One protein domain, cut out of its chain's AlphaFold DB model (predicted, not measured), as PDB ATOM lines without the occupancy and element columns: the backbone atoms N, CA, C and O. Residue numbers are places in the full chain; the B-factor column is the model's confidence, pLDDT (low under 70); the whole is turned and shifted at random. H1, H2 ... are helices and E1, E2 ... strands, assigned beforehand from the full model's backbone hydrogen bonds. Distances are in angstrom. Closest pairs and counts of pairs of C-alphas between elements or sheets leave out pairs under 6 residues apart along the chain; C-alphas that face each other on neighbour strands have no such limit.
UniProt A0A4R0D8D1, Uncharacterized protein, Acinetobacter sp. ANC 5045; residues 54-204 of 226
ATOM      1  N   TYR A  54     151.592 228.541 186.134       94.75
ATOM      2  CA  TYR A  54     152.605 228.862 185.139       94.75
ATOM      3  C   TYR A  54     151.985 228.709 183.754       94.75
ATOM      4  O   TYR A  54     151.461 227.637 183.431       94.75
ATOM      5  N   LEU A  55     152.032 229.785 182.978       94.25
ATOM      6  CA  LEU A  55     151.540 229.848 181.611       94.25
ATOM      7  C   LEU A  55     152.692 230.259 180.703       94.25
ATOM      8  O   LEU A  55     153.455 231.165 181.040       94.25
ATOM      9  N   GLU A  56     152.801 229.616 179.547       94.62
ATOM     10  CA  GLU A  56     153.822 229.945 178.556       94.62
ATOM     11  C   GLU A  56     153.275 229.911 177.130       94.62
ATOM     12  O   GLU A  56     152.288 229.236 176.817       94.62
ATOM     13  N   MET A  57     153.953 230.641 176.254       90.12
ATOM     14  CA  MET A  57     153.885 230.447 174.816       90.12
ATOM     15  C   MET A  57     155.262 230.595 174.185       90.12
ATOM     16  O   MET A  57     156.132 231.276 174.730       90.12
ATOM     17  N   LYS A  58     155.449 229.932 173.049       91.62
ATOM     18  CA  LYS A  58     156.716 229.801 172.333       91.62
ATOM     19  C   LYS A  58     156.508 230.032 170.843       91.62
ATOM     20  O   LYS A  58     155.442 229.705 170.311       91.62
ATOM     21  N   TRP A  59     157.535 230.577 170.207       88.50
ATOM     22  CA  TRP A  59     157.632 230.764 168.763       88.50
ATOM     23  C   TRP A  59     159.106 230.852 168.352       88.50
ATOM     24  O   TRP A  59     159.967 231.115 169.191       88.50
ATOM     25  N   ASP A  60     159.397 230.631 167.075       88.94
ATOM     26  CA  ASP A  60     160.700 230.952 166.486       88.94
ATOM     27  C   ASP A  60     160.570 232.253 165.684       88.94
ATOM     28  O   ASP A  60     159.632 232.409 164.903       88.94
ATOM     29  N   ILE A  61     161.455 233.220 165.935       83.69
ATOM     30  CA  ILE A  61     161.371 234.564 165.345       83.69
ATOM     31  C   ILE A  61     161.522 234.511 163.817       83.69
ATOM     32  O   ILE A  61     160.814 235.237 163.115       83.69
ATOM     33  N   PHE A  62     162.392 233.648 163.291       82.75
ATOM     34  CA  PHE A  62     162.586 233.511 161.847       82.75
ATOM     35  C   PHE A  62     161.397 232.808 161.190       82.75
ATOM     36  O   PHE A  62     160.934 233.250 160.132       82.75
ATOM     37  N   ASP A  63     160.844 231.780 161.842       83.25
ATOM     38  CA  ASP A  63     159.641 231.095 161.355       83.25
ATOM     39  C   ASP A  63     158.434 232.039 161.308       83.25
ATOM     40  O   ASP A  63     157.670 232.008 160.341       83.25
ATOM     41  N   VAL A  64     158.256 232.900 162.321       78.56
ATOM     42  CA  VAL A  64     157.182 233.911 162.353       78.56
ATOM     43  C   VAL A  64     157.277 234.830 161.146       78.56
ATOM     44  O   VAL A  64     156.295 234.975 160.419       78.56
ATOM     45  N   ASN A  65     158.453 235.426 160.927       74.88
ATOM     46  CA  ASN A  65     158.668 236.376 159.839       74.88
ATOM     47  C   ASN A  65     158.403 235.709 158.487       74.88
ATOM     48  O   ASN A  65     157.590 236.196 157.707       74.88
ATOM     49  N   THR A  66     158.978 234.522 158.274       78.88
ATOM     50  CA  THR A  66     158.788 233.749 157.039       78.88
ATOM     51  C   THR A  66     157.318 233.384 156.820       78.88
ATOM     52  O   THR A  66     156.801 233.488 155.709       78.88
ATOM     53  N   THR A  67     156.612 232.978 157.878       80.38
ATOM     54  CA  THR A  67     155.195 232.591 157.806       80.38
ATOM     55  C   THR A  67     154.301 233.782 157.463       80.38
ATOM     56  O   THR A  67     153.392 233.648 156.642       80.38
ATOM     57  N   ILE A  68     154.558 234.948 158.064       75.44
ATOM     58  CA  ILE A  68     153.822 236.184 157.772       75.44
ATOM     59  C   ILE A  68     154.096 236.639 156.337       75.44
ATOM     60  O   ILE A  68     153.148 236.914 155.602       75.44
ATOM     61  N   ASP A  69     155.361 236.652 155.914       75.31
ATOM     62  CA  ASP A  69     155.757 237.074 154.568       75.31
ATOM     63  C   ASP A  69     155.103 236.204 153.489       75.31
ATOM     64  O   ASP A  69     154.503 236.722 152.541       75.31
ATOM     65  N   LEU A  70     155.141 234.879 153.662       80.19
ATOM     66  CA  LEU A  70     154.481 233.935 152.759       80.19
ATOM     67  C   LEU A  70     152.964 234.140 152.733       80.19
ATOM     68  O   LEU A  70     152.366 234.142 151.656       80.19
ATOM     69  N   TYR A  71     152.337 234.335 153.895       77.38
ATOM     70  CA  TYR A  71     150.901 234.582 153.970       77.38
ATOM     71  C   TYR A  71     150.509 235.854 153.210       77.38
ATOM     72  O   TYR A  71     149.580 235.825 152.399       77.38
ATOM     73  N   CYS A  72     151.225 236.956 153.429       75.31
ATOM     74  CA  CYS A  72     150.955 238.222 152.758       75.31
ATOM     75  C   CYS A  72     151.150 238.111 151.242       75.31
ATOM     76  O   CYS A  72     150.271 238.526 150.482       75.31
ATOM     77  N   LEU A  73     152.238 237.467 150.802       80.38
ATOM     78  CA  LEU A  73     152.524 237.221 149.387       80.38
ATOM     79  C   LEU A  73     151.411 236.405 148.711       80.38
ATOM     80  O   LEU A  73     150.941 236.768 147.636       80.38
ATOM     81  N   MET A  74     150.961 235.321 149.347       83.81
ATOM     82  CA  MET A  74     149.925 234.440 148.793       83.81
ATOM     83  C   MET A  74     148.544 235.101 148.703       83.81
ATOM     84  O   MET A  74     147.736 234.705 147.865       83.81
ATOM     85  N   ASN A  75     148.268 236.091 149.554       80.38
ATOM     86  CA  ASN A  75     146.966 236.757 149.635       80.38
ATOM     87  C   ASN A  75     146.962 238.167 149.017       80.38
ATOM     88  O   ASN A  75     145.951 238.860 149.114       80.38
ATOM     89  N   ASN A  76     148.056 238.594 148.367       78.50
ATOM     90  CA  ASN A  76     148.243 239.956 147.843       78.50
ATOM     91  C   ASN A  76     147.995 241.053 148.898       78.50
ATOM     92  O   ASN A  76     147.483 242.129 148.584       78.50
ATOM     93  N   ILE A  77     148.347 240.777 150.156       70.00
ATOM     94  CA  ILE A  77     148.266 241.742 151.256       70.00
ATOM     95  C   ILE A  77     149.580 242.519 151.284       70.00
ATOM     96  O   ILE A  77     150.660 241.929 151.244       70.00
ATOM     97  N   SER A  78     149.502 243.848 151.355       64.62
ATOM     98  CA  SER A  78     150.709 244.660 151.490       64.62
ATOM     99  C   SER A  78     151.322 244.470 152.875       64.62
ATOM    100  O   SER A  78     150.671 244.741 153.882       64.62
ATOM    101  N   LEU A  79     152.605 244.099 152.927       57.66
ATOM    102  CA  LEU A  79     153.395 244.037 154.167       57.66
ATOM    103  C   LEU A  79     153.549 245.404 154.857       57.66
ATOM    104  O   LEU A  79     153.975 245.479 156.005       57.66
ATOM    105  N   SER A  80     153.229 246.488 154.147       53.84
ATOM    106  CA  SER A  80     153.287 247.861 154.649       53.84
ATOM    107  C   SER A  80     151.946 248.383 155.182       53.84
ATOM    108  O   SER A  80     151.849 249.576 155.453       53.84
ATOM    109  N   GLY A  81     150.897 247.557 155.202       48.75
ATOM    110  CA  GLY A  81     149.563 247.969 155.634       48.75
ATOM    111  C   GLY A  81     149.404 247.960 157.154       48.75
ATOM    112  O   GLY A  81     150.041 247.174 157.849       48.75
ATOM    113  N   ASP A  82     148.496 248.799 157.650       51.69
ATOM    114  CA  ASP A  82     148.086 248.846 159.065       51.69
ATOM    115  C   ASP A  82     147.051 247.758 159.401       51.69
ATOM    116  O   ASP A  82     146.492 247.723 160.500       51.69
ATOM    117  N   ASP A  83     146.755 246.885 158.436       52.84
ATOM    118  CA  ASP A  83     145.729 245.867 158.565       52.84
ATOM    119  C   ASP A  83     146.176 244.779 159.556       52.84
ATOM    120  O   ASP A  83     147.274 244.223 159.434       52.84
ATOM    121  N   PRO A  84     145.335 244.432 160.544       56.78
ATOM    122  CA  PRO A  84     145.678 243.409 161.516       56.78
ATOM    123  C   PRO A  84     145.804 242.040 160.839       56.78
ATOM    124  O   PRO A  84     144.969 241.649 160.021       56.78
ATOM    125  N   LEU A  85     146.820 241.272 161.240       64.88
ATOM    126  CA  LEU A  85     146.990 239.900 160.769       64.88
ATOM    127  C   LEU A  85     145.786 239.027 161.184       64.88
ATOM    128  O   LEU A  85     145.329 239.119 162.331       64.88
ATOM    129  N   PRO A  86     145.284 238.148 160.297       68.19
ATOM    130  CA  PRO A  86     144.159 237.277 160.616       68.19
ATOM    131  C   PRO A  86     144.485 236.315 161.761       68.19
ATOM    132  O   PRO A  86     145.579 235.758 161.844       68.19
ATOM    133  N   LEU A  87     143.509 236.086 162.644       67.06
ATOM    134  CA  LEU A  87     143.680 235.295 163.869       67.06
ATOM    135  C   LEU A  87     144.150 233.862 163.594       67.06
ATOM    136  O   LEU A  87     144.910 233.306 164.383       67.06
ATOM    137  N   GLU A  88     143.737 233.272 162.475       72.38
ATOM    138  CA  GLU A  88     144.128 231.921 162.076       72.38
ATOM    139  C   GLU A  88     145.637 231.809 161.818       72.38
ATOM    140  O   GLU A  88     146.248 230.806 162.192       72.38
ATOM    141  N   LEU A  89     146.250 232.845 161.234       72.94
ATOM    142  CA  LEU A  89     147.698 232.924 161.021       72.94
ATOM    143  C   LEU A  89     148.436 233.001 162.363       72.94
ATOM    144  O   LEU A  89     149.453 232.346 162.582       72.94
ATOM    145  N   LEU A  90     147.884 233.765 163.298       70.44
ATOM    146  CA  LEU A  90     148.468 233.977 164.618       70.44
ATOM    147  C   LEU A  90     148.394 232.704 165.473       70.44
ATOM    148  O   LEU A  90     149.379 232.333 166.109       70.44
ATOM    149  N   ASP A  91     147.278 231.976 165.404       71.12
ATOM    150  CA  ASP A  91     147.118 230.651 166.016       71.12
ATOM    151  C   ASP A  91     148.067 229.606 165.380       71.12
ATOM    152  O   ASP A  91     148.414 228.600 166.015       71.12
ATOM    153  N   MET A  92     148.510 229.809 164.131       74.81
ATOM    154  CA  MET A  92     149.540 228.977 163.495       74.81
ATOM    155  C   MET A  92     150.940 229.264 164.034       74.81
ATOM    156  O   MET A  92     151.685 228.310 164.242       74.81
ATOM    157  N   ILE A  93     151.254 230.527 164.303       77.69
ATOM    158  CA  ILE A  93     152.583 230.989 164.706       77.69
ATOM    159  C   ILE A  93     152.831 230.771 166.204       77.69
ATOM    160  O   ILE A  93     153.843 230.194 166.602       77.69
ATOM    161  N   TYR A  94     151.895 231.200 167.048       81.44
ATOM    162  CA  TYR A  94     152.087 231.220 168.494       81.44
ATOM    163  C   TYR A  94     151.485 229.983 169.147       81.44
ATOM    164  O   TYR A  94     150.290 229.700 169.024       81.44
ATOM    165  N   LYS A  95     152.314 229.235 169.881       82.50
ATOM    166  CA  LYS A  95     151.897 227.999 170.554       82.50
ATOM    167  C   LYS A  95     152.037 228.130 172.049       82.50
ATOM    168  O   LYS A  95     153.080 228.539 172.538       82.50
ATOM    169  N   GLY A  96     151.018 227.717 172.788       87.94
ATOM    170  CA  GLY A  96     151.084 227.693 174.240       87.94
ATOM    171  C   GLY A  96     149.732 227.859 174.892       87.94
ATOM    172  O   GLY A  96     148.706 228.007 174.230       87.94
ATOM    173  N   ASP A  97     149.734 227.821 176.213       91.12
ATOM    174  CA  ASP A  97     148.529 228.033 176.995       91.12
ATOM    175  C   ASP A  97     148.362 229.501 177.415       91.12
ATOM    176  O   ASP A  97     147.231 229.960 177.601       91.12
ATOM    177  N   LEU A  98     149.454 230.273 177.418       90.94
ATOM    178  CA  LEU A  98     149.421 231.712 177.649       90.94
ATOM    179  C   LEU A  98     148.638 232.463 176.567       90.94
ATOM    180  O   LEU A  98     147.784 233.278 176.905       90.94
ATOM    181  N   ILE A  99     148.854 232.159 175.281       85.88
ATOM    182  CA  ILE A  99     148.148 232.841 174.180       85.88
ATOM    183  C   ILE A  99     146.628 232.684 174.298       85.88
ATOM    184  O   ILE A  99     145.873 233.637 174.111       85.88
ATOM    185  N   TYR A 100     146.169 231.500 174.713       87.06
ATOM    186  CA  TYR A 100     144.755 231.242 174.963       87.06
ATOM    187  C   TYR A 100     144.235 232.053 176.156       87.06
ATOM    188  O   TYR A 100     143.173 232.673 176.060       87.06
ATOM    189  N   ALA A 101     144.981 232.066 177.265       89.62
ATOM    190  CA  ALA A 101     144.612 232.815 178.462       89.62
ATOM    191  C   ALA A 101     144.531 234.327 178.200       89.62
ATOM    192  O   ALA A 101     143.594 234.972 178.672       89.62
ATOM    193  N   LEU A 102     145.449 234.869 177.393       86.44
ATOM    194  CA  LEU A 102     145.429 236.261 176.947       86.44
ATOM    195  C   LEU A 102     144.230 236.541 176.036       86.44
ATOM    196  O   LEU A 102     143.482 237.486 176.287       86.44
ATOM    197  N   ARG A 103     143.998 235.699 175.019       83.25
ATOM    198  CA  ARG A 103     142.890 235.854 174.056       83.25
ATOM    199  C   ARG A 103     141.523 235.861 174.733       83.25
ATOM    200  O   ARG A 103     140.627 236.595 174.331       83.25
ATOM    201  N   LYS A 104     141.357 235.022 175.753       85.94
ATOM    202  CA  LYS A 104     140.114 234.894 176.522       85.94
ATOM    203  C   LYS A 104     140.050 235.818 177.740       85.94
ATOM    204  O   LYS A 104     139.062 235.758 178.463       85.94
ATOM    205  N   GLN A 105     141.069 236.656 177.956       86.75
ATOM    206  CA  GLN A 105     141.155 237.589 179.084       86.75
ATOM    207  C   GLN A 105     140.920 236.884 180.433       86.75
ATOM    208  O   GLN A 105     140.123 237.318 181.260       86.75
ATOM    209  N   LEU A 106     141.578 235.739 180.634       88.69
ATOM    210  CA  LEU A 106     141.384 234.905 181.827       88.69
ATOM    211  C   LEU A 106     142.313 235.295 182.987       88.69
ATOM    212  O   LEU A 106     142.129 234.813 184.103       88.69
ATOM    213  N   ILE A 107     143.322 236.121 182.706       88.75
ATOM    214  CA  ILE A 107     144.418 236.494 183.606       88.75
ATOM    215  C   ILE A 107     144.637 238.012 183.573       88.75
ATOM    216  O   ILE A 107     144.280 238.661 182.590       88.75
ATOM    217  N   ASP A 108     145.242 238.562 184.624       86.38
ATOM    218  CA  ASP A 108     145.489 240.001 184.776       86.38
ATOM    219  C   ASP A 108     146.515 240.538 183.766       86.38
ATOM    220  O   ASP A 108     147.695 240.249 183.899       86.38
ATOM    221  N   PRO A 109     146.166 241.398 182.798       80.25
ATOM    222  CA  PRO A 109     147.141 241.860 181.812       80.25
ATOM    223  C   PRO A 109     148.331 242.625 182.419       80.25
ATOM    224  O   PRO A 109     149.320 242.796 181.720       80.25
ATOM    225  N   THR A 110     148.268 243.080 183.675       81.31
ATOM    226  CA  THR A 110     149.338 243.836 184.357       81.31
ATOM    227  C   THR A 110     150.297 242.979 185.191       81.31
ATOM    228  O   THR A 110     151.211 243.514 185.826       81.31
ATOM    229  N   GLN A 111     150.102 241.656 185.206       85.69
ATOM    230  CA  GLN A 111     150.983 240.726 185.914       85.69
ATOM    231  C   GLN A 111     152.426 240.765 185.388       85.69
ATOM    232  O   GLN A 111     152.713 241.302 184.323       85.69
ATOM    233  N   GLU A 112     153.337 240.140 186.125       88.31
ATOM    234  CA  GLU A 112     154.725 240.019 185.695       88.31
ATOM    235  C   GLU A 112     154.864 238.979 184.575       88.31
ATOM    236  O   GLU A 112     154.508 237.805 184.745       88.31
ATOM    237  N   PHE A 113     155.383 239.421 183.432       89.00
ATOM    238  CA  PHE A 113     155.727 238.564 182.305       89.00
ATOM    239  C   PHE A 113     157.232 238.541 182.099       89.00
ATOM    240  O   PHE A 113     157.900 239.560 182.235       89.00
ATOM    241  N   ARG A 114     157.741 237.395 181.665       90.69
ATOM    242  CA  ARG A 114     159.134 237.202 181.279       90.69
ATOM    243  C   ARG A 114     159.213 236.776 179.827       90.69
ATOM    244  O   ARG A 114     158.584 235.776 179.464       90.69
ATOM    245  N   ILE A 115     160.006 237.492 179.032       88.88
ATOM    246  CA  ILE A 115     160.458 237.022 177.723       88.88
ATOM    247  C   ILE A 115     161.888 236.496 177.808       88.88
ATOM    248  O   ILE A 115     162.750 237.112 178.430       88.88
ATOM    249  N   GLU A 116     162.118 235.358 177.165       93.25
ATOM    250  CA  GLU A 116     163.430 234.743 176.977       93.25
ATOM    251  C   GLU A 116     163.605 234.432 175.487       93.25
ATOM    252  O   GLU A 116     162.708 233.837 174.883       93.25
ATOM    253  N   ILE A 117     164.736 234.818 174.895       92.12
ATOM    254  CA  ILE A 117     165.102 234.491 173.512       92.12
ATOM    255  C   ILE A 117     166.423 233.727 173.533       92.12
ATOM    256  O   ILE A 117     167.461 234.261 173.924       92.12
ATOM    257  N   HIS A 118     166.374 232.469 173.101       94.44
ATOM    258  CA  HIS A 118     167.537 231.600 172.965       94.44
ATOM    259  C   HIS A 118     167.967 231.563 171.506       94.44
ATOM    260  O   HIS A 118     167.172 231.189 170.641       94.44
ATOM    261  N   SER A 119     169.217 231.936 171.249       93.00
ATOM    262  CA  SER A 119     169.725 232.108 169.889       93.00
ATOM    263  C   SER A 119     170.911 231.191 169.616       93.00
ATOM    264  O   SER A 119     171.712 230.914 170.514       93.00
ATOM    265  N   ARG A 120     171.023 230.729 168.371       92.25
ATOM    266  CA  ARG A 120     172.209 230.030 167.867       92.25
ATOM    267  C   ARG A 120     172.736 230.741 166.633       92.25
ATOM    268  O   ARG A 120     171.957 231.149 165.769       92.25
ATOM    269  N   ALA A 121     174.053 230.850 166.563       90.62
ATOM    270  CA  ALA A 121     174.757 231.397 165.418       90.62
ATOM    271  C   ALA A 121     175.703 230.354 164.833       90.62
ATOM    272  O   ALA A 121     176.103 229.415 165.526       90.62
ATOM    273  N   ARG A 122     176.032 230.511 163.556       92.62
ATOM    274  CA  ARG A 122     177.035 229.697 162.870       92.62
ATOM    275  C   ARG A 122     178.037 230.581 162.149       92.62
ATOM    276  O   ARG A 122     177.672 231.667 161.704       92.62
ATOM    277  N   HIS A 123     179.273 230.115 162.032       91.75
ATOM    278  CA  HIS A 123     180.292 230.834 161.272       91.75
ATOM    279  C   HIS A 123     179.926 230.852 159.779       91.75
ATOM    280  O   HIS A 123     179.555 229.817 159.218       91.75
ATOM    281  N   ILE A 124     180.058 232.006 159.118       90.62
ATOM    282  CA  ILE A 124     179.663 232.193 157.709       90.62
ATOM    283  C   ILE A 124     180.470 231.266 156.788       90.62
ATOM    284  O   ILE A 124     179.899 230.544 155.972       90.62
ATOM    285  N   ASP A 125     181.793 231.220 156.969       92.31
ATOM    286  CA  ASP A 125     182.679 230.378 156.145       92.31
ATOM    287  C   ASP A 125     182.738 228.904 156.583       92.31
ATOM    288  O   ASP A 125     183.275 228.062 155.863       92.31
ATOM    289  N   ASN A 126     182.202 228.574 157.763       91.62
ATOM    290  CA  ASN A 126     182.185 227.210 158.292       91.62
ATOM    291  C   ASN A 126     180.853 226.929 159.010       91.62
ATOM    292  O   ASN A 126     180.791 226.987 160.238       91.62
ATOM    293  N   PRO A 127     179.785 226.599 158.264       88.94
ATOM    294  CA  PRO A 127     178.437 226.452 158.820       88.94
ATOM    295  C   PRO A 127     178.274 225.354 159.883       88.94
ATOM    296  O   PRO A 127     177.255 225.339 160.577       88.94
ATOM    297  N   ASP A 128     179.241 224.438 159.999       92.12
ATOM    298  CA  ASP A 128     179.264 223.389 161.024       92.12
ATOM    299  C   ASP A 128     179.745 223.909 162.393       92.12
ATOM    300  O   ASP A 128     179.518 223.259 163.417       92.12
ATOM    301  N   ASP A 129     180.383 225.082 162.431       91.19
ATOM    302  CA  ASP A 129     180.774 225.756 163.668       91.19
ATOM    303  C   ASP A 129     179.584 226.529 164.241       91.19
ATOM    304  O   ASP A 129     179.279 227.646 163.819       91.19
ATOM    305  N   ILE A 130     178.871 225.889 165.172       92.56
ATOM    306  CA  ILE A 130     177.657 226.417 165.796       92.56
ATOM    307  C   ILE A 130     177.945 226.817 167.237       92.56
ATOM    308  O   ILE A 130     178.316 225.989 168.074       92.56
ATOM    309  N   VAL A 131     177.620 228.063 167.560       90.38
ATOM    310  CA  VAL A 131     177.704 228.612 168.912       90.38
ATOM    311  C   VAL A 131     176.312 228.876 169.479       90.38
ATOM    312  O   VAL A 131     175.380 229.282 168.778       90.38
ATOM    313  N   THR A 132     176.156 228.617 170.777       91.50
ATOM    314  CA  THR A 132     174.962 229.018 171.530       91.50
ATOM    315  C   THR A 132     175.242 230.362 172.179       91.50
ATOM    316  O   THR A 132     176.250 230.504 172.865       91.50
ATOM    317  N   LEU A 133     174.356 231.327 171.949       88.62
ATOM    318  CA  LEU A 133     174.500 232.685 172.462       88.62
ATOM    319  C   LEU A 133     173.876 232.815 173.853       88.62
ATOM    320  O   LEU A 133     172.982 232.040 174.220       88.62
ATOM    321  N   GLU A 134     174.327 233.810 174.616       89.88
ATOM    322  CA  GLU A 134     173.725 234.124 175.908       89.88
ATOM    323  C   GLU A 134     172.262 234.542 175.699       89.88
ATOM    324  O   GLU A 134     171.977 235.388 174.838       89.88
ATOM    325  N   PRO A 135     171.311 233.959 176.453       90.88
ATOM    326  CA  PRO A 135     169.901 234.261 176.270       90.88
ATOM    327  C   PRO A 135     169.592 235.731 176.556       90.88
ATOM    328  O   PRO A 135     169.969 236.272 177.598       90.88
ATOM    329  N   TYR A 136     168.804 236.355 175.683       89.62
ATOM    330  CA  TYR A 136     168.200 237.647 175.993       89.62
ATOM    331  C   TYR A 136     167.001 237.423 176.915       89.62
ATOM    332  O   TYR A 136     166.082 236.677 176.571       89.62
ATOM    333  N   ILE A 137     167.002 238.064 178.085       88.81
ATOM    334  CA  ILE A 137     165.954 237.924 179.101       88.81
ATOM    335  C   ILE A 137     165.446 239.307 179.491       88.81
ATOM    336  O   ILE A 137     166.236 240.196 179.813       88.81
ATOM    337  N   LYS A 138     164.123 239.480 179.510       84.81
ATOM    338  CA  LYS A 138     163.492 240.719 179.970       84.81
ATOM    339  C   LYS A 138     162.210 240.446 180.743       84.81
ATOM    340  O   LYS A 138     161.337 239.706 180.289       84.81
ATOM    341  N   ASP A 139     162.103 241.098 181.894       84.12
ATOM    342  CA  ASP A 139     160.923 241.073 182.750       84.12
ATOM    343  C   ASP A 139     160.099 242.352 182.539       84.12
ATOM    344  O   ASP A 139     160.624 243.467 182.553       84.12
ATOM    345  N   PHE A 140     158.795 242.185 182.334       77.94
ATOM    346  CA  PHE A 140     157.812 243.256 182.223       77.94
ATOM    347  C   PHE A 140     156.922 243.214 183.461       77.94
ATOM    348  O   PHE A 140     156.176 242.255 183.658       77.94
ATOM    349  N   ALA A 141     156.984 244.257 184.285       73.69
ATOM    350  CA  ALA A 141     156.153 244.390 185.475       73.69
ATOM    351  C   ALA A 141     155.292 245.653 185.372       73.69
ATOM    352  O   ALA A 141     155.806 246.743 185.125       73.69
ATOM    353  N   GLY A 142     153.977 245.509 185.566       64.81
ATOM    354  CA  GLY A 142     153.032 246.631 185.574       64.81
ATOM    355  C   GLY A 142     152.664 247.188 184.195       64.81
ATOM    356  O   GLY A 142     151.767 248.023 184.102       64.81
ATOM    357  N   ASP A 143     153.297 246.714 183.120       69.19
ATOM    358  CA  ASP A 143     152.901 247.020 181.750       69.19
ATOM    359  C   ASP A 143     151.788 246.067 181.288       69.19
ATOM    360  O   ASP A 143     152.016 244.858 181.254       69.19
ATOM    361  N   PRO A 144     150.606 246.571 180.875       70.06
ATOM    362  CA  PRO A 144     149.560 245.713 180.340       70.06
ATOM    363  C   PRO A 144     150.030 244.967 179.085       70.06
ATOM    364  O   PRO A 144     150.356 245.608 178.083       70.06
ATOM    365  N   ILE A 145     150.006 243.635 179.123       72.44
ATOM    366  CA  ILE A 145     150.177 242.737 177.977       72.44
ATOM    367  C   ILE A 145     148.878 241.933 177.856       72.44
ATOM    368  O   ILE A 145     148.737 240.843 178.403       72.44
ATOM    369  N   ASN A 146     147.882 242.516 177.187       73.75
ATOM    370  CA  ASN A 146     146.680 241.793 176.768       73.75
ATOM    371  C   ASN A 146     146.898 241.193 175.362       73.75
ATOM    372  O   ASN A 146     147.936 241.420 174.742       73.75
ATOM    373  N   TYR A 147     145.937 240.413 174.857       72.62
ATOM    374  CA  TYR A 147     146.053 239.796 173.529       72.62
ATOM    375  C   TYR A 147     146.268 240.824 172.414       72.62
ATOM    376  O   TYR A 147     147.100 240.618 171.547       72.62
ATOM    377  N   GLU A 148     145.557 241.946 172.450       67.25
ATOM    378  CA  GLU A 148     145.686 243.007 171.451       67.25
ATOM    379  C   GLU A 148     147.078 243.648 171.487       67.25
ATOM    380  O   GLU A 148     147.744 243.700 170.466       67.25
ATOM    381  N   VAL A 149     147.593 244.003 172.666       67.44
ATOM    382  CA  VAL A 149     148.963 244.504 172.857       67.44
ATOM    383  C   VAL A 149     150.001 243.466 172.429       67.44
ATOM    384  O   VAL A 149     151.034 243.824 171.863       67.44
ATOM    385  N   PHE A 150     149.734 242.181 172.670       66.81
ATOM    386  CA  PHE A 150     150.567 241.092 172.177       66.81
ATOM    387  C   PHE A 150     150.556 241.029 170.641       66.81
ATOM    388  O   PHE A 150     151.621 240.915 170.041       66.81
ATOM    389  N   MET A 151     149.388 241.126 170.002       63.66
ATOM    390  CA  MET A 151     149.259 240.976 168.551       63.66
ATOM    391  C   MET A 151     149.634 242.228 167.756       63.66
ATOM    392  O   MET A 151     150.114 242.107 166.636       63.66
ATOM    393  N   GLN A 152     149.382 243.410 168.309       53.47
ATOM    394  CA  GLN A 152     149.390 244.693 167.600       53.47
ATOM    395  C   GLN A 152     150.366 245.703 168.228       53.47
ATOM    396  O   GLN A 152     150.774 246.657 167.575       53.47
ATOM    397  N   GLY A 153     150.837 245.469 169.461       51.53
ATOM    398  CA  GLY A 153     151.626 246.438 170.232       51.53
ATOM    399  C   GLY A 153     150.766 247.449 170.996       51.53
ATOM    400  O   GLY A 153     149.545 247.450 170.900       51.53
ATOM    401  N   LYS A 154     151.396 248.302 171.820       45.50
ATOM    402  CA  LYS A 154     150.693 249.423 172.474       45.50
ATOM    403  C   LYS A 154     150.562 250.587 171.492       45.50
ATOM    404  O   LYS A 154     151.571 251.018 170.940       45.50
ATOM    405  N   ASP A 155     149.381 251.200 171.439       47.88
ATOM    406  CA  ASP A 155     149.076 252.374 170.605       47.88
ATOM    407  C   ASP A 155     149.994 253.599 170.804       47.88
ATOM    408  O   ASP A 155     149.988 254.487 169.955       47.88
ATOM    409  N   LYS A 156     150.763 253.686 171.906       44.69
ATOM    410  CA  LYS A 156     151.808 254.700 172.205       44.69
ATOM    411  C   LYS A 156     152.520 254.361 173.530       44.69
ATOM    412  O   LYS A 156     152.063 254.763 174.597       44.69
ATOM    413  N   GLY A 157     153.636 253.624 173.502       39.84
ATOM    414  CA  GLY A 157     154.403 253.254 174.709       39.84
ATOM    415  C   GLY A 157     155.920 253.457 174.583       39.84
ATOM    416  O   GLY A 157     156.431 253.645 173.490       39.84
ATOM    417  N   LYS A 158     156.651 253.387 175.708       37.22
ATOM    418  CA  LYS A 158     158.111 253.632 175.841       37.22
ATOM    419  C   LYS A 158     159.013 252.766 174.936       37.22
ATOM    420  O   LYS A 158     160.151 253.142 174.693       37.22
ATOM    421  N   HIS A 159     158.507 251.648 174.413       40.62
ATOM    422  CA  HIS A 159     159.212 250.749 173.483       40.62
ATOM    423  C   HIS A 159     158.792 250.957 172.014       40.62
ATOM    424  O   HIS A 159     158.890 250.052 171.192       40.62
ATOM    425  N   TYR A 160     158.299 252.154 171.693       39.00
ATOM    426  CA  TYR A 160     157.956 252.602 170.345       39.00
ATOM    427  C   TYR A 160     159.203 253.054 169.575       39.00
ATOM    428  O   TYR A 160     160.027 253.800 170.104       39.00
ATOM    429  N   PHE A 161     159.305 252.689 168.296       34.94
ATOM    430  CA  PHE A 161     160.258 253.307 167.376       34.94
ATOM    431  C   PHE A 161     159.610 253.552 166.012       34.94
ATOM    432  O   PHE A 161     159.030 252.639 165.431       34.94
ATOM    433  N   LYS A 162     159.747 254.777 165.488       34.31
ATOM    434  CA  LYS A 162     159.199 255.201 164.193       34.31
ATOM    435  C   LYS A 162     160.294 255.234 163.132       34.31
ATOM    436  O   LYS A 162     161.253 255.987 163.275       34.31
ATOM    437  N   ARG A 163     160.093 254.522 162.024       31.36
ATOM    438  CA  ARG A 163     160.664 254.894 160.723       31.36
ATOM    439  C   ARG A 163     159.740 254.387 159.613       31.36
ATOM    440  O   ARG A 163     159.282 253.257 159.684       31.36
ATOM    441  N   ASP A 164     159.430 255.266 158.667       36.16
ATOM    442  CA  ASP A 164     158.758 254.977 157.391       36.16
ATOM    443  C   ASP A 164     157.359 254.335 157.446       36.16
ATOM    444  O   ASP A 164     157.051 253.412 156.706       36.16
ATOM    445  N   GLY A 165     156.469 254.897 158.269       33.16
ATOM    446  CA  GLY A 165     155.024 254.855 157.996       33.16
ATOM    447  C   GLY A 165     154.280 253.533 158.215       33.16
ATOM    448  O   GLY A 165     153.108 253.495 157.873       33.16
ATOM    449  N   VAL A 166     154.899 252.503 158.799       37.44
ATOM    450  CA  VAL A 166     154.250 251.198 159.044       37.44
ATOM    451  C   VAL A 166     154.141 250.898 160.546       37.44
ATOM    452  O   VAL A 166     155.089 251.134 161.304       37.44
ATOM    453  N   PHE A 167     152.979 250.390 160.973       31.83
ATOM    454  CA  PHE A 167     152.668 249.969 162.348       31.83
ATOM    455  C   PHE A 167     153.388 248.687 162.731       31.83
ATOM    456  O   PHE A 167     153.318 247.705 161.999       31.83
ATOM    457  N   LYS A 168     154.025 248.664 163.907       46.12
ATOM    458  CA  LYS A 168     154.861 247.539 164.323       46.12
ATOM    459  C   LYS A 168     154.818 247.307 165.850       46.12
ATOM    460  O   LYS A 168     154.850 248.253 166.636       46.12
ATOM    461  N   THR A 169     154.670 246.036 166.240       52.19
ATOM    462  CA  THR A 169     154.118 245.517 167.514       52.19
ATOM    463  C   THR A 169     155.087 245.575 168.717       52.19
ATOM    464  O   THR A 169     156.260 245.899 168.557       52.19
ATOM    465  N   LEU A 170     154.642 245.223 169.942       56.59
ATOM    466  CA  LEU A 170     155.487 245.144 171.164       56.59
ATOM    467  C   LEU A 170     156.780 244.334 170.933       56.59
ATOM    468  O   LEU A 170     157.836 244.655 171.479       56.59
ATOM    469  N   TRP A 171     156.694 243.305 170.093       60.06
ATOM    470  CA  TRP A 171     157.788 242.388 169.796       60.06
ATOM    471  C   TRP A 171     158.840 242.986 168.893       60.06
ATOM    472  O   TRP A 171     159.986 242.594 169.002       60.06
ATOM    473  N   GLU A 172     158.521 243.994 168.090       59.22
ATOM    474  CA  GLU A 172     159.558 244.704 167.349       59.22
ATOM    475  C   GLU A 172     160.544 245.428 168.255       59.22
ATOM    476  O   GLU A 172     161.740 245.464 167.966       59.22
ATOM    477  N   GLY A 173     160.053 245.995 169.359       63.31
ATOM    478  CA  GLY A 173     160.912 246.595 170.373       63.31
ATOM    479  C   GLY A 173     161.824 245.549 171.010       63.31
ATOM    480  O   GLY A 173     163.028 245.767 171.113       63.31
ATOM    481  N   VAL A 174     161.267 244.389 171.371       70.19
ATOM    482  CA  VAL A 174     162.034 243.268 171.939       70.19
ATOM    483  C   VAL A 174     163.038 242.711 170.930       70.19
ATOM    484  O   VAL A 174     164.199 242.559 171.279       70.19
ATOM    485  N   THR A 175     162.642 242.471 169.680       72.69
ATOM    486  CA  THR A 175     163.521 241.979 168.610       72.69
ATOM    487  C   THR A 175     164.651 242.966 168.325       72.69
ATOM    488  O   THR A 175     165.779 242.545 168.107       72.69
ATOM    489  N   LYS A 176     164.404 244.281 168.383       73.12
ATOM    490  CA  LYS A 176     165.472 245.289 168.258       73.12
ATOM    491  C   LYS A 176     166.432 245.270 169.440       73.12
ATOM    492  O   LYS A 176     167.637 245.294 169.228       73.12
ATOM    493  N   GLU A 177     165.917 245.240 170.668       77.75
ATOM    494  CA  GLU A 177     166.760 245.138 171.867       77.75
ATOM    495  C   GLU A 177     167.572 243.834 171.874       77.75
ATOM    496  O   GLU A 177     168.737 243.841 172.260       77.75
ATOM    497  N   TRP A 178     166.978 242.741 171.396       84.19
ATOM    498  CA  TRP A 178     167.647 241.465 171.174       84.19
ATOM    499  C   TRP A 178     168.736 241.572 170.106       84.19
ATOM    500  O   TRP A 178     169.861 241.195 170.394       84.19
ATOM    501  N   ASN A 179     168.467 242.160 168.937       81.00
ATOM    502  CA  ASN A 179     169.486 242.378 167.901       81.00
ATOM    503  C   ASN A 179     170.660 243.227 168.413       81.00
ATOM    504  O   ASN A 179     171.808 242.871 168.206       81.00
ATOM    505  N   ILE A 180     170.395 244.297 169.168       82.19
ATOM    506  CA  ILE A 180     171.464 245.100 169.792       82.19
ATOM    507  C   ILE A 180     172.270 244.257 170.791       82.19
ATOM    508  O   ILE A 180     173.483 244.414 170.915       82.19
ATOM    509  N   ASN A 181     171.598 243.383 171.545       81.56
ATOM    510  CA  ASN A 181     172.265 242.476 172.469       81.56
ATOM    511  C   ASN A 181     173.124 241.439 171.730       81.56
ATOM    512  O   ASN A 181     174.217 241.140 172.197       81.56
ATOM    513  N   LEU A 182     172.655 240.943 170.584       83.12
ATOM    514  CA  LEU A 182     173.382 240.036 169.705       83.12
ATOM    515  C   LEU A 182     174.653 240.682 169.137       83.12
ATOM    516  O   LEU A 182     175.724 240.096 169.276       83.12
ATOM    517  N   ASP A 183     174.561 241.908 168.614       80.56
ATOM    518  CA  ASP A 183     175.706 242.662 168.068       80.56
ATOM    519  C   ASP A 183     176.832 242.852 169.107       80.56
ATOM    520  O   ASP A 183     178.001 243.015 168.769       80.56
ATOM    521  N   GLY A 184     176.492 242.837 170.401       78.62
ATOM    522  CA  GLY A 184     177.463 242.912 171.492       78.62
ATOM    523  C   GLY A 184     178.114 241.579 171.882       78.62
ATOM    524  O   GLY A 184     179.059 241.591 172.670       78.62
ATOM    525  N   GLN A 185     177.607 240.441 171.395       78.00
ATOM    526  CA  GLN A 185     178.037 239.104 171.814       78.00
ATOM    527  C   GLN A 185     178.991 238.402 170.833       78.00
ATOM    528  O   GLN A 185     179.747 237.537 171.275       78.00
ATOM    529  N   TYR A 186     178.976 238.723 169.536       74.06
ATOM    530  CA  TYR A 186     179.769 238.002 168.527       74.06
ATOM    531  C   TYR A 186     180.233 238.906 167.371       74.06
ATOM    532  O   TYR A 186     179.760 240.030 167.229       74.06
ATOM    533  N   SER A 187     181.212 238.437 166.583       74.25
ATOM    534  CA  SER A 187     181.763 239.170 165.431       74.25
ATOM    535  C   SER A 187     180.888 239.045 164.183       74.25
ATOM    536  O   SER A 187     180.134 238.084 164.044       74.25
ATOM    537  N   ASP A 188     181.067 239.958 163.226       79.19
ATOM    538  CA  ASP A 188     180.373 239.960 161.925       79.19
ATOM    539  C   ASP A 188     180.610 238.684 161.079       79.19
ATOM    540  O   ASP A 188     179.969 238.498 160.046       79.19
ATOM    541  N   ASP A 189     181.505 237.788 161.513       85.25
ATOM    542  CA  ASP A 189     181.815 236.511 160.856       85.25
ATOM    543  C   ASP A 189     180.783 235.406 161.158       85.25
ATOM    544  O   ASP A 189     180.880 234.294 160.630       85.25
ATOM    545  N   TYR A 190     179.801 235.686 162.020       86.00
ATOM    546  CA  TYR A 190     178.744 234.755 162.407       86.00
ATOM    547  C   TYR A 190     177.369 235.250 161.963       86.00
ATOM    548  O   TYR A 190     177.013 236.414 162.139       86.00
ATOM    549  N   GLU A 191     176.543 234.327 161.473       88.88
ATOM    550  CA  GLU A 191     175.129 234.579 161.206       88.88
ATOM    551  C   GLU A 191     174.236 233.846 162.214       88.88
ATOM    552  O   GLU A 191     174.417 232.659 162.505       88.88
ATOM    553  N   VAL A 192     173.240 234.551 162.754       89.00
ATOM    554  CA  VAL A 192     172.210 233.951 163.612       89.00
ATOM    555  C   VAL A 192     171.192 233.252 162.726       89.00
ATOM    556  O   VAL A 192     170.563 233.883 161.881       89.00
ATOM    557  N   PHE A 193     171.013 231.950 162.940       87.88
ATOM    558  CA  PHE A 193     170.115 231.122 162.128       87.88
ATOM    559  C   PHE A 193     168.952 230.521 162.928       87.88
ATOM    560  O   PHE A 193     168.042 229.940 162.341       87.88
ATOM    561  N   GLU A 194     168.967 230.624 164.260       90.06
ATOM    562  CA  GLU A 194     167.865 230.183 165.117       90.06
ATOM    563  C   GLU A 194     167.641 231.181 166.253       90.06
ATOM    564  O   GLU A 194     168.603 231.627 166.883       90.06
ATOM    565  N   ALA A 195     166.373 231.495 166.533       91.44
ATOM    566  CA  ALA A 195     165.978 232.431 167.579       91.44
ATOM    567  C   ALA A 195     164.636 232.017 168.197       91.44
ATOM    568  O   ALA A 195     163.557 232.459 167.792       91.44
ATOM    569  N   LYS A 196     164.704 231.160 169.219       93.50
ATOM    570  CA  LYS A 196     163.532 230.623 169.918       93.50
ATOM    571  C   LYS A 196     163.121 231.536 171.058       93.50
ATOM    572  O   LYS A 196     163.822 231.636 172.066       93.50
ATOM    573  N   ALA A 197     161.954 232.145 170.922       91.19
ATOM    574  CA  ALA A 197     161.372 233.021 171.918       91.19
ATOM    575  C   ALA A 197     160.336 232.291 172.786       91.19
ATOM    576  O   ALA A 197     159.601 231.404 172.337       91.19
ATOM    577  N   LYS A 198     160.263 232.694 174.054       93.19
ATOM    578  CA  LYS A 198     159.292 232.219 175.041       93.19
ATOM    579  C   LYS A 198     158.777 233.409 175.842       93.19
ATOM    580  O   LYS A 198     159.572 234.084 176.486       93.19
ATOM    581  N   LEU A 199     157.460 233.613 175.868       90.88
ATOM    582  CA  LEU A 199     156.808 234.497 176.840       90.88
ATOM    583  C   LEU A 199     156.148 233.645 177.918       90.88
ATOM    584  O   LEU A 199     155.438 232.688 177.604       90.88
ATOM    585  N   SER A 200     156.354 233.993 179.184       94.44
ATOM    586  CA  SER A 200     155.759 233.267 180.304       94.44
ATOM    587  C   SER A 200     155.331 234.179 181.447       94.44
ATOM    588  O   SER A 200     155.842 235.287 181.591       94.44
ATOM    589  N   CYS A 201     154.385 233.714 182.259       93.81
ATOM    590  CA  CYS A 201     153.990 234.374 183.501       93.81
ATOM    591  C   CYS A 201     153.500 233.354 184.537       93.81
ATOM    592  O   CYS A 201     153.140 232.219 184.210       93.81
ATOM    593  N   THR A 202     153.489 233.758 185.810       94.62
ATOM    594  CA  THR A 202     152.892 232.974 186.903       94.62
ATOM    595  C   THR A 202     151.769 233.770 187.548       94.62
ATOM    596  O   THR A 202     152.013 234.695 188.324       94.62
ATOM    597  N   THR A 203     150.527 233.403 187.244       91.62
ATOM    598  CA  THR A 203     149.356 234.239 187.541       91.62
ATOM    599  C   THR A 203     148.140 233.404 187.957       91.62
ATOM    600  O   THR A 203     148.004 232.259 187.509       91.62
ATOM    601  N   PRO A 204     147.274 233.898 188.860       90.88
ATOM    602  CA  PRO A 204     145.965 233.294 189.077       90.88
ATOM    603  C   PRO A 204     144.992 233.669 187.946       90.88
ATOM    604  O   PRO A 204     145.117 234.715 187.313       90.88
TER     605      PRO A 204
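AT A GLANCE: This is residues 54 to 204 of the 226 residues of an uncharacterized protein of Acinetobacter sp. ANC 5045 (UniProt A0A4R0D8D1). What is the main picture? A long, twisted sheet of five strands has helix H5 slantwise over one face; H3 stands up from E1 on that face, and H4 packs between H3 and residues 170 to 171 of H5. H1 leads away from the end of E1, and H2 folds back on it. What is its make-up? The printed part has 151 residues, of mixed class, in the order E1 H1 H2 H3 E2 E3 E4 H4 H5 E5; the branched sheet's neighbour pairs are antiparallel. How large is it? It is compact, with a radius of gyration of the C-alphas of 16.3 A and spans of 48, 39 and 28 A.

HOW THE PARTS SIT: How is the sheet joined? E1, residues 54 to 60, is the antiparallel neighbour of E5, residues 190 to 203, with N 57 and O 199 2.9 A apart. E2, residues 113 to 123, has antiparallel E5 on one side, with N 116 and O 198 at 2.9 A. On the other side of E2 lie E3, residues 130 to 132, its hairpin partner with N 121 and O 131 at 3.0 A, and E4, residues 136 to 140, with N 138 and O 115 at 2.9 A, both antiparallel to it. Where are H1 and H2? H1, residues 61 to 75, only grazes the sheet, with residues 61 to 63. It forms a helical hairpin with H2, residues 87 to 93, at a steep tilt of 40 degrees, opposite ways; their closest C-alphas, of Val 64 and Ile 93, are 5.9 A apart. Where are H3, H4 and H5? H3, residues 98 to 103, stands up from the sheet over E1 and only just touches H4, residues 147 to 152, with 3 pairs of C-alphas within 8 A, the closest those of Leu 102 and Tyr 147 at 5.0 A. H5, residues 170 to 183, touches H4 with residues 170 to 171 alone, the closest C-alphas being those of Phe 150 and Leu 170 at 6.5 A. On the same face as H3, H5 has a height over the sheet of 8.6 A, at 38 degrees to E2 on the local plane. How are the helices' backbones? In H1, H2, H3, H4 and H5 every O i to N i+4 pair is within hydrogen-bond range.

IN THESE COORDINATES: Where do the elements begin and end? E1 begins at C-alpha 54, (152.605, 228.862, 185.139), and E5 ends at C-alpha 203, (149.356, 234.239, 187.541). How long are the longer ones? E5 is 38.7 A long and bends by 56 degrees at residue 193; E2 is 33.3 A, H1 21.4 A and H5 20.6 A.

THE WHOLE: How far does it reach? The two C-alphas farthest apart, of Asp 125 and Pro 204, are 49.4 A apart; the printed part has no cut. Which links are long? H1 to H2, with 11 residues, and H4 to H5, with 17, are long. Where is confidence low? The model's pLDDT is under 70 at residues 78 to 87, 142 to 143 and 148 to 173.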